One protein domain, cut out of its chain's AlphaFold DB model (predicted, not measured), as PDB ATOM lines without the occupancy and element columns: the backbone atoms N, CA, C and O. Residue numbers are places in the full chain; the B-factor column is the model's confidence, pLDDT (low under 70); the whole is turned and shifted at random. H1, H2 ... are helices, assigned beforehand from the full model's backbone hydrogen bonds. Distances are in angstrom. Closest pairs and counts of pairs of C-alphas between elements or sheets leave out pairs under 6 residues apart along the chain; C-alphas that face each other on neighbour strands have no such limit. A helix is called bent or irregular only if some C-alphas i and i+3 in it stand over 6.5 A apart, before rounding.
ATOM      1  N   GLN A 131     143.693 159.360 159.325       98.00
ATOM      2  CA  GLN A 131     142.812 158.749 158.333       98.00
ATOM      3  C   GLN A 131     143.005 159.363 156.943       98.00
ATOM      4  O   GLN A 131     142.960 158.646 155.944       98.00
ATOM      5  N   PHE A 132     143.274 160.669 156.872       98.06
ATOM      6  CA  PHE A 132     143.575 161.339 155.611       98.06
ATOM      7  C   PHE A 132     144.961 160.937 155.099       98.06
ATOM      8  O   PHE A 132     145.084 160.440 153.979       98.06
ATOM      9  N   ASN A 133     145.988 161.063 155.943       96.94
ATOM     10  CA  ASN A 133     147.366 160.728 155.586       96.94
ATOM     11  C   ASN A 133     147.515 159.244 155.207       96.94
ATOM     12  O   ASN A 133     148.199 158.905 154.246       96.94
ATOM     13  N   HIS A 134     146.803 158.346 155.889       97.69
ATOM     14  CA  HIS A 134     146.769 156.924 155.556       97.69
ATOM     15  C   HIS A 134     146.233 156.674 154.139       97.69
ATOM     16  O   HIS A 134     146.741 155.799 153.434       97.69
ATOM     17  N   THR A 135     145.233 157.445 153.693       97.88
ATOM     18  CA  THR A 135     144.720 157.364 152.318       97.88
ATOM     19  C   THR A 135     145.695 157.941 151.298       97.88
ATOM     20  O   THR A 135     145.844 157.346 150.232       97.88
ATOM     21  N   LEU A 136     146.436 159.004 151.628       96.44
ATOM     22  CA  LEU A 136     147.523 159.491 150.767       96.44
ATOM     23  C   LEU A 136     148.605 158.418 150.556       96.44
ATOM     24  O   LEU A 136     149.055 158.206 149.431       96.44
ATOM     25  N   GLU A 137     148.968 157.698 151.620       95.94
ATOM     26  CA  GLU A 137     149.999 156.656 151.577       95.94
ATOM     27  C   GLU A 137     149.526 155.349 150.941       95.94
ATOM     28  O   GLU A 137     150.310 154.663 150.284       95.94
ATOM     29  N   SER A 138     148.256 154.976 151.130       96.38
ATOM     30  CA  SER A 138     147.721 153.662 150.737       96.38
ATOM     31  C   SER A 138     146.887 153.695 149.452       96.38
ATOM     32  O   SER A 138     146.739 152.654 148.803       96.38
ATOM     33  N   GLY A 139     146.405 154.866 149.032       96.12
ATOM     34  CA  GLY A 139     145.458 155.023 147.929       96.12
ATOM     35  C   GLY A 139     144.141 154.298 148.211       96.12
ATOM     36  O   GLY A 139     143.681 154.238 149.352       96.12
ATOM     37  N   ILE A 140     143.572 153.677 147.177       97.19
ATOM     38  CA  ILE A 140     142.288 152.954 147.218       97.19
ATOM     39  C   ILE A 140     142.234 151.815 148.253       97.19
ATOM     40  O   ILE A 140     141.158 151.403 148.663       97.19
ATOM     41  N   ASN A 141     143.388 151.310 148.703       96.88
ATOM     42  CA  ASN A 141     143.464 150.237 149.699       96.88
ATOM     43  C   ASN A 141     143.325 150.738 151.148       96.88
ATOM     44  O   ASN A 141     143.375 149.936 152.081       96.88
ATOM     45  N   SER A 142     143.210 152.050 151.363       97.94
ATOM     46  CA  SER A 142     142.988 152.614 152.693       97.94
ATOM     47  C   SER A 142     141.603 152.220 153.228       97.94
ATOM     48  O   SER A 142     140.615 152.364 152.512       97.94
ATOM     49  N   PRO A 143     141.461 151.816 154.503       97.56
ATOM     50  CA  PRO A 143     140.143 151.621 155.110       97.56
ATOM     51  C   PRO A 143     139.399 152.949 155.341       97.56
ATOM     52  O   PRO A 143     138.244 152.947 155.758       97.56
ATOM     53  N   TYR A 144     140.054 154.085 155.081       98.00
ATOM     54  CA  TYR A 144     139.530 155.431 155.293       98.00
ATOM     55  C   TYR A 144     139.250 156.183 153.985       98.00
ATOM     56  O   TYR A 144     139.128 157.407 154.011       98.00
ATOM     57  N   VAL A 145     139.167 155.492 152.839       97.19
ATOM     58  CA  VAL A 145     138.883 156.138 151.539       97.19
ATOM     59  C   VAL A 145     137.624 157.001 151.586       97.19
ATOM     60  O   VAL A 145     137.647 158.130 151.111       97.19
ATOM     61  N   ASP A 146     136.582 156.529 152.272       97.31
ATOM     62  CA  ASP A 146     135.295 157.221 152.341       97.31
ATOM     63  C   ASP A 146     135.232 158.284 153.448       97.31
ATOM     64  O   ASP A 146     134.195 158.920 153.625       97.31
ATOM     65  N   TRP A 147     136.303 158.500 154.222       98.50
ATOM     66  CA  TRP A 147     136.315 159.541 155.262       98.50
ATOM     67  C   TRP A 147     136.423 160.957 154.691       98.50
ATOM     68  O   TRP A 147     136.042 161.920 155.359       98.50
ATOM     69  N   PHE A 148     136.913 161.083 153.460       98.25
ATOM     70  CA  PHE A 148     137.102 162.341 152.741       98.25
ATOM     71  C   PHE A 148     136.670 162.157 151.285       98.25
ATOM     72  O   PHE A 148     136.286 161.068 150.866       98.25
ATOM     73  N   TYR A 149     136.729 163.230 150.504       97.56
ATOM     74  CA  TYR A 149     136.435 163.174 149.075       97.56
ATOM     75  C   TYR A 149     137.739 163.178 148.286       97.56
ATOM     76  O   TYR A 149     138.480 164.158 148.349       97.56
ATOM     77  N   PHE A 150     137.983 162.119 147.520       97.44
ATOM     78  CA  PHE A 150     139.152 161.972 146.658       97.44
ATOM     79  C   PHE A 150     138.732 161.766 145.204       97.44
ATOM     80  O   PHE A 150     137.620 161.317 144.922       97.44
ATOM     81  N   ARG A 151     139.645 162.066 144.284       96.00
ATOM     82  CA  ARG A 151     139.516 161.747 142.867       96.00
ATOM     83  C   ARG A 151     140.064 160.344 142.581       96.00
ATOM     84  O   ARG A 151     141.105 159.947 143.112       96.00
ATOM     85  N   ASP A 152     139.370 159.609 141.714       95.31
ATOM     86  CA  ASP A 152     139.675 158.212 141.390       95.31
ATOM     87  C   ASP A 152     141.082 158.019 140.815       95.31
ATOM     88  O   ASP A 152     141.756 157.042 141.155       95.31
ATOM     89  N   GLU A 153     141.558 158.937 139.968       95.94
ATOM     90  CA  GLU A 153     142.896 158.873 139.378       95.94
ATOM     91  C   GLU A 153     143.991 158.809 140.453       95.94
ATOM     92  O   GLU A 153     144.891 157.968 140.366       95.94
ATOM     93  N   GLN A 154     143.896 159.638 141.494       95.38
ATOM     94  CA  GLN A 154     144.851 159.641 142.598       95.38
ATOM     95  C   GLN A 154     144.667 158.445 143.530       95.38
ATOM     96  O   GLN A 154     145.657 157.822 143.919       95.38
ATOM     97  N   LEU A 155     143.424 158.055 143.841       96.00
ATOM     98  CA  LEU A 155     143.166 156.855 144.649       96.00
ATOM     99  C   LEU A 155     143.776 155.602 144.004       96.00
ATOM    100  O   LEU A 155     144.358 154.762 144.693       96.00
ATOM    101  N   GLN A 156     143.691 155.489 142.679       96.06
ATOM    102  CA  GLN A 156     144.268 154.388 141.900       96.06
ATOM    103  C   GLN A 156     145.771 154.559 141.617       96.06
ATOM    104  O   GLN A 156     146.350 153.726 140.920       96.06
ATOM    105  N   ARG A 157     146.412 155.612 142.147       92.50
ATOM    106  CA  ARG A 157     147.826 155.968 141.926       92.50
ATOM    107  C   ARG A 157     148.209 156.177 140.458       92.50
ATOM    108  O   ARG A 157     149.361 155.963 140.082       92.50
ATOM    109  N   LYS A 158     147.258 156.586 139.619       93.94
ATOM    110  CA  LYS A 158     147.544 157.019 138.241       93.94
ATOM    111  C   LYS A 158     148.190 158.404 138.229       93.94
ATOM    112  O   LYS A 158     149.017 158.681 137.367       93.94
ATOM    113  N   GLU A 159     147.851 159.226 139.217       92.31
ATOM    114  CA  GLU A 159     148.428 160.547 139.469       92.31
ATOM    115  C   GLU A 159     148.755 160.709 140.963       92.31
ATOM    116  O   GLU A 159     148.158 160.020 141.796       92.31
ATOM    117  N   PRO A 160     149.702 161.585 141.340       91.75
ATOM    118  CA  PRO A 160     149.991 161.851 142.742       91.75
ATOM    119  C   PRO A 160     148.934 162.767 143.376       91.75
ATOM    120  O   PRO A 160     148.386 163.660 142.729       91.75
ATOM    121  N   PHE A 161     148.709 162.598 144.679       94.25
ATOM    122  CA  PHE A 161     148.068 163.631 145.489       94.25
ATOM    123  C   PHE A 161     149.020 164.814 145.683       94.25
ATOM    124  O   PHE A 161     150.197 164.619 145.993       94.25
ATOM    125  N   LEU A 162     148.512 166.044 145.579       93.38
ATOM    126  CA  LEU A 162     149.311 167.257 145.796       93.38
ATOM    127  C   LEU A 162     149.016 167.876 147.166       93.38
ATOM    128  O   LEU A 162     148.530 168.994 147.272       93.38
ATOM    129  N   ALA A 163     149.312 167.155 148.251       92.38
ATOM    130  CA  ALA A 163     149.108 167.667 149.613       92.38
ATOM    131  C   ALA A 163     149.965 168.908 149.941       92.38
ATOM    132  O   ALA A 163     149.618 169.673 150.839       92.38
ATOM    133  N   TYR A 164     151.055 169.123 149.199       93.69
ATOM    134  CA  TYR A 164     151.946 170.279 149.279       93.69
ATOM    135  C   TYR A 164     152.181 170.826 147.859       93.69
ATOM    136  O   TYR A 164     153.181 170.468 147.236       93.69
ATOM    137  N   PRO A 165     151.239 171.612 147.303       91.81
ATOM    138  CA  PRO A 165     151.377 172.141 145.949       91.81
ATOM    139  C   PRO A 165     152.519 173.161 145.863       91.81
ATOM    140  O   PRO A 165     152.889 173.784 146.860       91.81
ATOM    141  N   THR A 166     153.062 173.347 144.661       91.94
ATOM    142  CA  THR A 166     153.992 174.449 144.372       91.94
ATOM    143  C   THR A 166     153.271 175.798 144.421       91.94
ATOM    144  O   THR A 166     152.048 175.846 144.299       91.94
ATOM    145  N   ASP A 167     154.014 176.904 144.521       88.81
ATOM    146  CA  ASP A 167     153.424 178.254 144.504       88.81
ATOM    147  C   ASP A 167     152.548 178.483 143.264       88.81
ATOM    148  O   ASP A 167     151.451 179.019 143.367       88.81
ATOM    149  N   GLN A 168     152.982 177.997 142.095       87.69
ATOM    150  CA  GLN A 168     152.187 178.072 140.868       87.69
ATOM    151  C   GLN A 168     150.859 177.313 141.005       87.69
ATOM    152  O   GLN A 168     149.804 177.855 140.689       87.69
ATOM    153  N   GLN A 169     150.898 176.071 141.492       87.62
ATOM    154  CA  GLN A 169     149.695 175.256 141.687       87.62
ATOM    155  C   GLN A 169     148.768 175.864 142.745       87.62
ATOM    156  O   GLN A 169     147.549 175.767 142.635       87.62
ATOM    157  N   PHE A 170     149.337 176.509 143.761       85.94
ATOM    158  CA  PHE A 170     148.581 177.199 144.792       85.94
ATOM    159  C   PHE A 170     147.882 178.461 144.262       85.94
ATOM    160  O   PHE A 170     146.732 178.716 144.609       85.94
ATOM    161  N   GLU A 171     148.525 179.215 143.371       84.00
ATOM    162  CA  GLU A 171     147.878 180.338 142.681       84.00
ATOM    163  C   GLU A 171     146.795 179.865 141.693       84.00
ATOM    164  O   GLU A 171     145.730 180.474 141.602       84.00
ATOM    165  N   GLU A 172     146.994 178.733 141.011       83.62
ATOM    166  CA  GLU A 172     145.963 178.127 140.152       83.62
ATOM    167  C   GLU A 172     144.708 177.701 140.945       83.62
ATOM    168  O   GLU A 172     143.588 177.915 140.467       83.62
ATOM    169  N   LEU A 173     144.876 177.165 142.165       83.38
ATOM    170  CA  LEU A 173     143.769 176.858 143.090       83.38
ATOM    171  C   LEU A 173     142.970 178.104 143.462       83.38
ATOM    172  O   LEU A 173     141.746 178.073 143.506       83.38
ATOM    173  N   ARG A 174     143.666 179.211 143.737       75.88
ATOM    174  CA  ARG A 174     143.034 180.463 144.171       75.88
ATOM    175  C   ARG A 174     142.206 181.129 143.079       75.88
ATOM    176  O   ARG A 174     141.268 181.853 143.395       75.88
ATOM    177  N   LEU A 175     142.585 180.939 141.816       74.44
ATOM    178  CA  LEU A 175     142.090 181.761 140.713       74.44
ATOM    179  C   LEU A 175     141.181 181.017 139.732       74.44
ATOM    180  O   LEU A 175     140.360 181.664 139.081       74.44
ATOM    181  N   VAL A 176     141.356 179.702 139.551       72.69
ATOM    182  CA  VAL A 176     140.826 179.026 138.350       72.69
ATOM    183  C   VAL A 176     140.177 177.675 138.627       72.69
ATOM    184  O   VAL A 176     139.149 177.379 138.016       72.69
ATOM    185  N   LYS A 177     140.770 176.827 139.477       76.75
ATOM    186  CA  LYS A 177     140.401 175.402 139.541       76.75
ATOM    187  C   LYS A 177     140.134 174.913 140.963       76.75
ATOM    188  O   LYS A 177     140.912 175.227 141.860       76.75
ATOM    189  N   PRO A 178     139.106 174.071 141.164       87.44
ATOM    190  CA  PRO A 178     138.795 173.525 142.477       87.44
ATOM    191  C   PRO A 178     139.881 172.553 142.953       87.44
ATOM    192  O   PRO A 178     140.550 171.883 142.158       87.44
ATOM    193  N   SER A 179     139.986 172.393 144.270       89.44
ATOM    194  CA  SER A 179     140.925 171.481 144.939       89.44
ATOM    195  C   SER A 179     140.863 170.054 144.406       89.44
ATOM    196  O   SER A 179     141.901 169.428 144.212       89.44
ATOM    197  N   MET A 180     139.673 169.554 144.073       92.44
ATOM    198  CA  MET A 180     139.517 168.212 143.507       92.44
ATOM    199  C   MET A 180     140.264 168.040 142.173       92.44
ATOM    200  O   MET A 180     140.744 166.948 141.866       92.44
ATOM    201  N   GLU A 181     140.379 169.103 141.372       89.44
ATOM    202  CA  GLU A 181     141.049 169.052 140.073       89.44
ATOM    203  C   GLU A 181     142.578 169.091 140.208       89.44
ATOM    204  O   GLU A 181     143.277 168.353 139.512       89.44
ATOM    205  N   ILE A 182     143.101 169.924 141.107       89.44
ATOM    206  CA  ILE A 182     144.549 170.103 141.272       89.44
ATOM    207  C   ILE A 182     145.112 169.115 142.301       89.44
ATOM    208  O   ILE A 182     146.084 168.418 142.030       89.44
ATOM    209  N   LEU A 183     144.508 169.033 143.485       93.94
ATOM    210  CA  LEU A 183     145.034 168.274 144.623       93.94
ATOM    211  C   LEU A 183     144.690 166.785 144.568       93.94
ATOM    212  O   LEU A 183     145.396 165.970 145.168       93.94
ATOM    213  N   GLY A 184     143.602 166.441 143.873       95.00
ATOM    214  CA  GLY A 184     143.022 165.099 143.862       95.00
ATOM    215  C   GLY A 184     142.121 164.799 145.063       95.00
ATOM    216  O   GLY A 184     141.777 163.641 145.287       95.00
ATOM    217  N   TYR A 185     141.762 165.812 145.852       96.44
ATOM    218  CA  TYR A 185     140.821 165.709 146.967       96.44
ATOM    219  C   TYR A 185     140.136 167.048 147.233       96.44
ATOM    220  O   TYR A 185     140.624 168.098 146.817       96.44
ATOM    221  N   ARG A 186     139.006 167.021 147.947       96.06
ATOM    222  CA  ARG A 186     138.275 168.237 148.331       96.06
ATOM    223  C   ARG A 186     138.860 168.857 149.600       96.06
ATOM    224  O   ARG A 186     138.782 168.254 150.671       96.06
ATOM    225  N   GLY A 187     139.375 170.076 149.484       94.12
ATOM    226  CA  GLY A 187     139.721 170.941 150.614       94.12
ATOM    227  C   GLY A 187     138.608 171.946 150.918       94.12
ATOM    228  O   GLY A 187     137.865 172.346 150.020       94.12
ATOM    229  N   TRP A 188     138.473 172.370 152.172       92.56
ATOM    230  CA  TRP A 188     137.653 173.534 152.515       92.56
ATOM    231  C   TRP A 188     138.332 174.820 152.004       92.56
ATOM    232  O   TRP A 188     139.548 174.950 152.130       92.56
ATOM    233  N   TYR A 189     137.572 175.717 151.355       89.25
ATOM    234  CA  TYR A 189     138.104 176.839 150.544       89.25
ATOM    235  C   TYR A 189     139.201 176.426 149.551       89.25
ATOM    236  O   TYR A 189     140.130 177.180 149.268       89.25
ATOM    237  N   ASP A 190     139.136 175.183 149.069       91.38
ATOM    238  CA  ASP A 190     140.163 174.582 148.222       91.38
ATOM    239  C   ASP A 190     141.578 174.578 148.841       91.38
ATOM    240  O   ASP A 190     142.577 174.365 148.149       91.38
ATOM    241  N   MET A 191     141.682 174.745 150.166       91.12
ATOM    242  CA  MET A 191     142.954 174.779 150.875       91.12
ATOM    243  C   MET A 191     143.557 173.370 151.014       91.12
ATOM    244  O   MET A 191     142.930 172.485 151.604       91.12
TER     245      MET A 191
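This is residues 131 to 191 of the 502 residues of the protein "Glycoside hydrolase family 13 protein" of Anaerolineaceae bacterium (UniProt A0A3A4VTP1). The printed part is a short, elongated string of helices joined by much loop: H1 and H2 sit together at one end, H3 is at the other end, and H4 lies between these ends. Residues 142 to 151 fold back beside H1 before H2, residues 156 to 166 carry the chain from one end toward the other, and after H4 the last residues, 183 to 191, run on as a tail without a named element. The printed part has 61 residues, with four named helices in the order H1, H2, H3, H4 and no named strand; its class is all helix, though under half of the residues, 28 of 61, are in named elements. The whole is compact, with a radius of gyration of the C-alphas of 11.2 A, and its outline is elongated, with spans of 33 by 21 by 16 A.

H1, residues 131 to 141, touches H2, residues 152 to 155; the closest C-alphas of the two are those of Gly 139 and Leu 155, 4.4 A apart. H3, residues 167 to 175, and H4, residues 179 to 182, only just touch, with 3 pairs of C-alphas within 8 A; the closest are those of Leu 173 and Ser 179, 6.4 A apart. H1 is apart from H3 and from H4, and H2 is apart from H3 and from H4. In H3 every O i to N i+4 pair is within hydrogen-bond range, and in H1 5 of 7 are. H2 and H4 are too short for such a pair, and in each the one O i to N i+3 pair is within range.

H1 begins at C-alpha 131, (142.812, 158.749, 158.333), and measures 12.1 A from first to last C-alpha. It is irregular: C-alphas 137 and 140 are 9.6 A apart. H2, Asp 152 to Leu 155, has four residues. H3 begins at C-alpha 167, (153.424, 178.254, 144.504), and measures 12.5 A. H4, Ser 179 to Ile 182, ends at C-alpha 182, (144.549, 170.103, 141.272).

The two C-alphas farthest apart are those of Pro 143 and Leu 175, at 33.5 A, while the first and last printed C-alphas, of Gln 131 and Met 191, are 17.7 A apart. The printed part has no cut. The link from H2 to H3, with 11 residues, is long; that from H1 to H2, with 10, is short, and that from H3 to H4, with 3, is tight. The mean pLDDT of the printed part is 92.4, that of H3 is 83, and no printed residue is under 70.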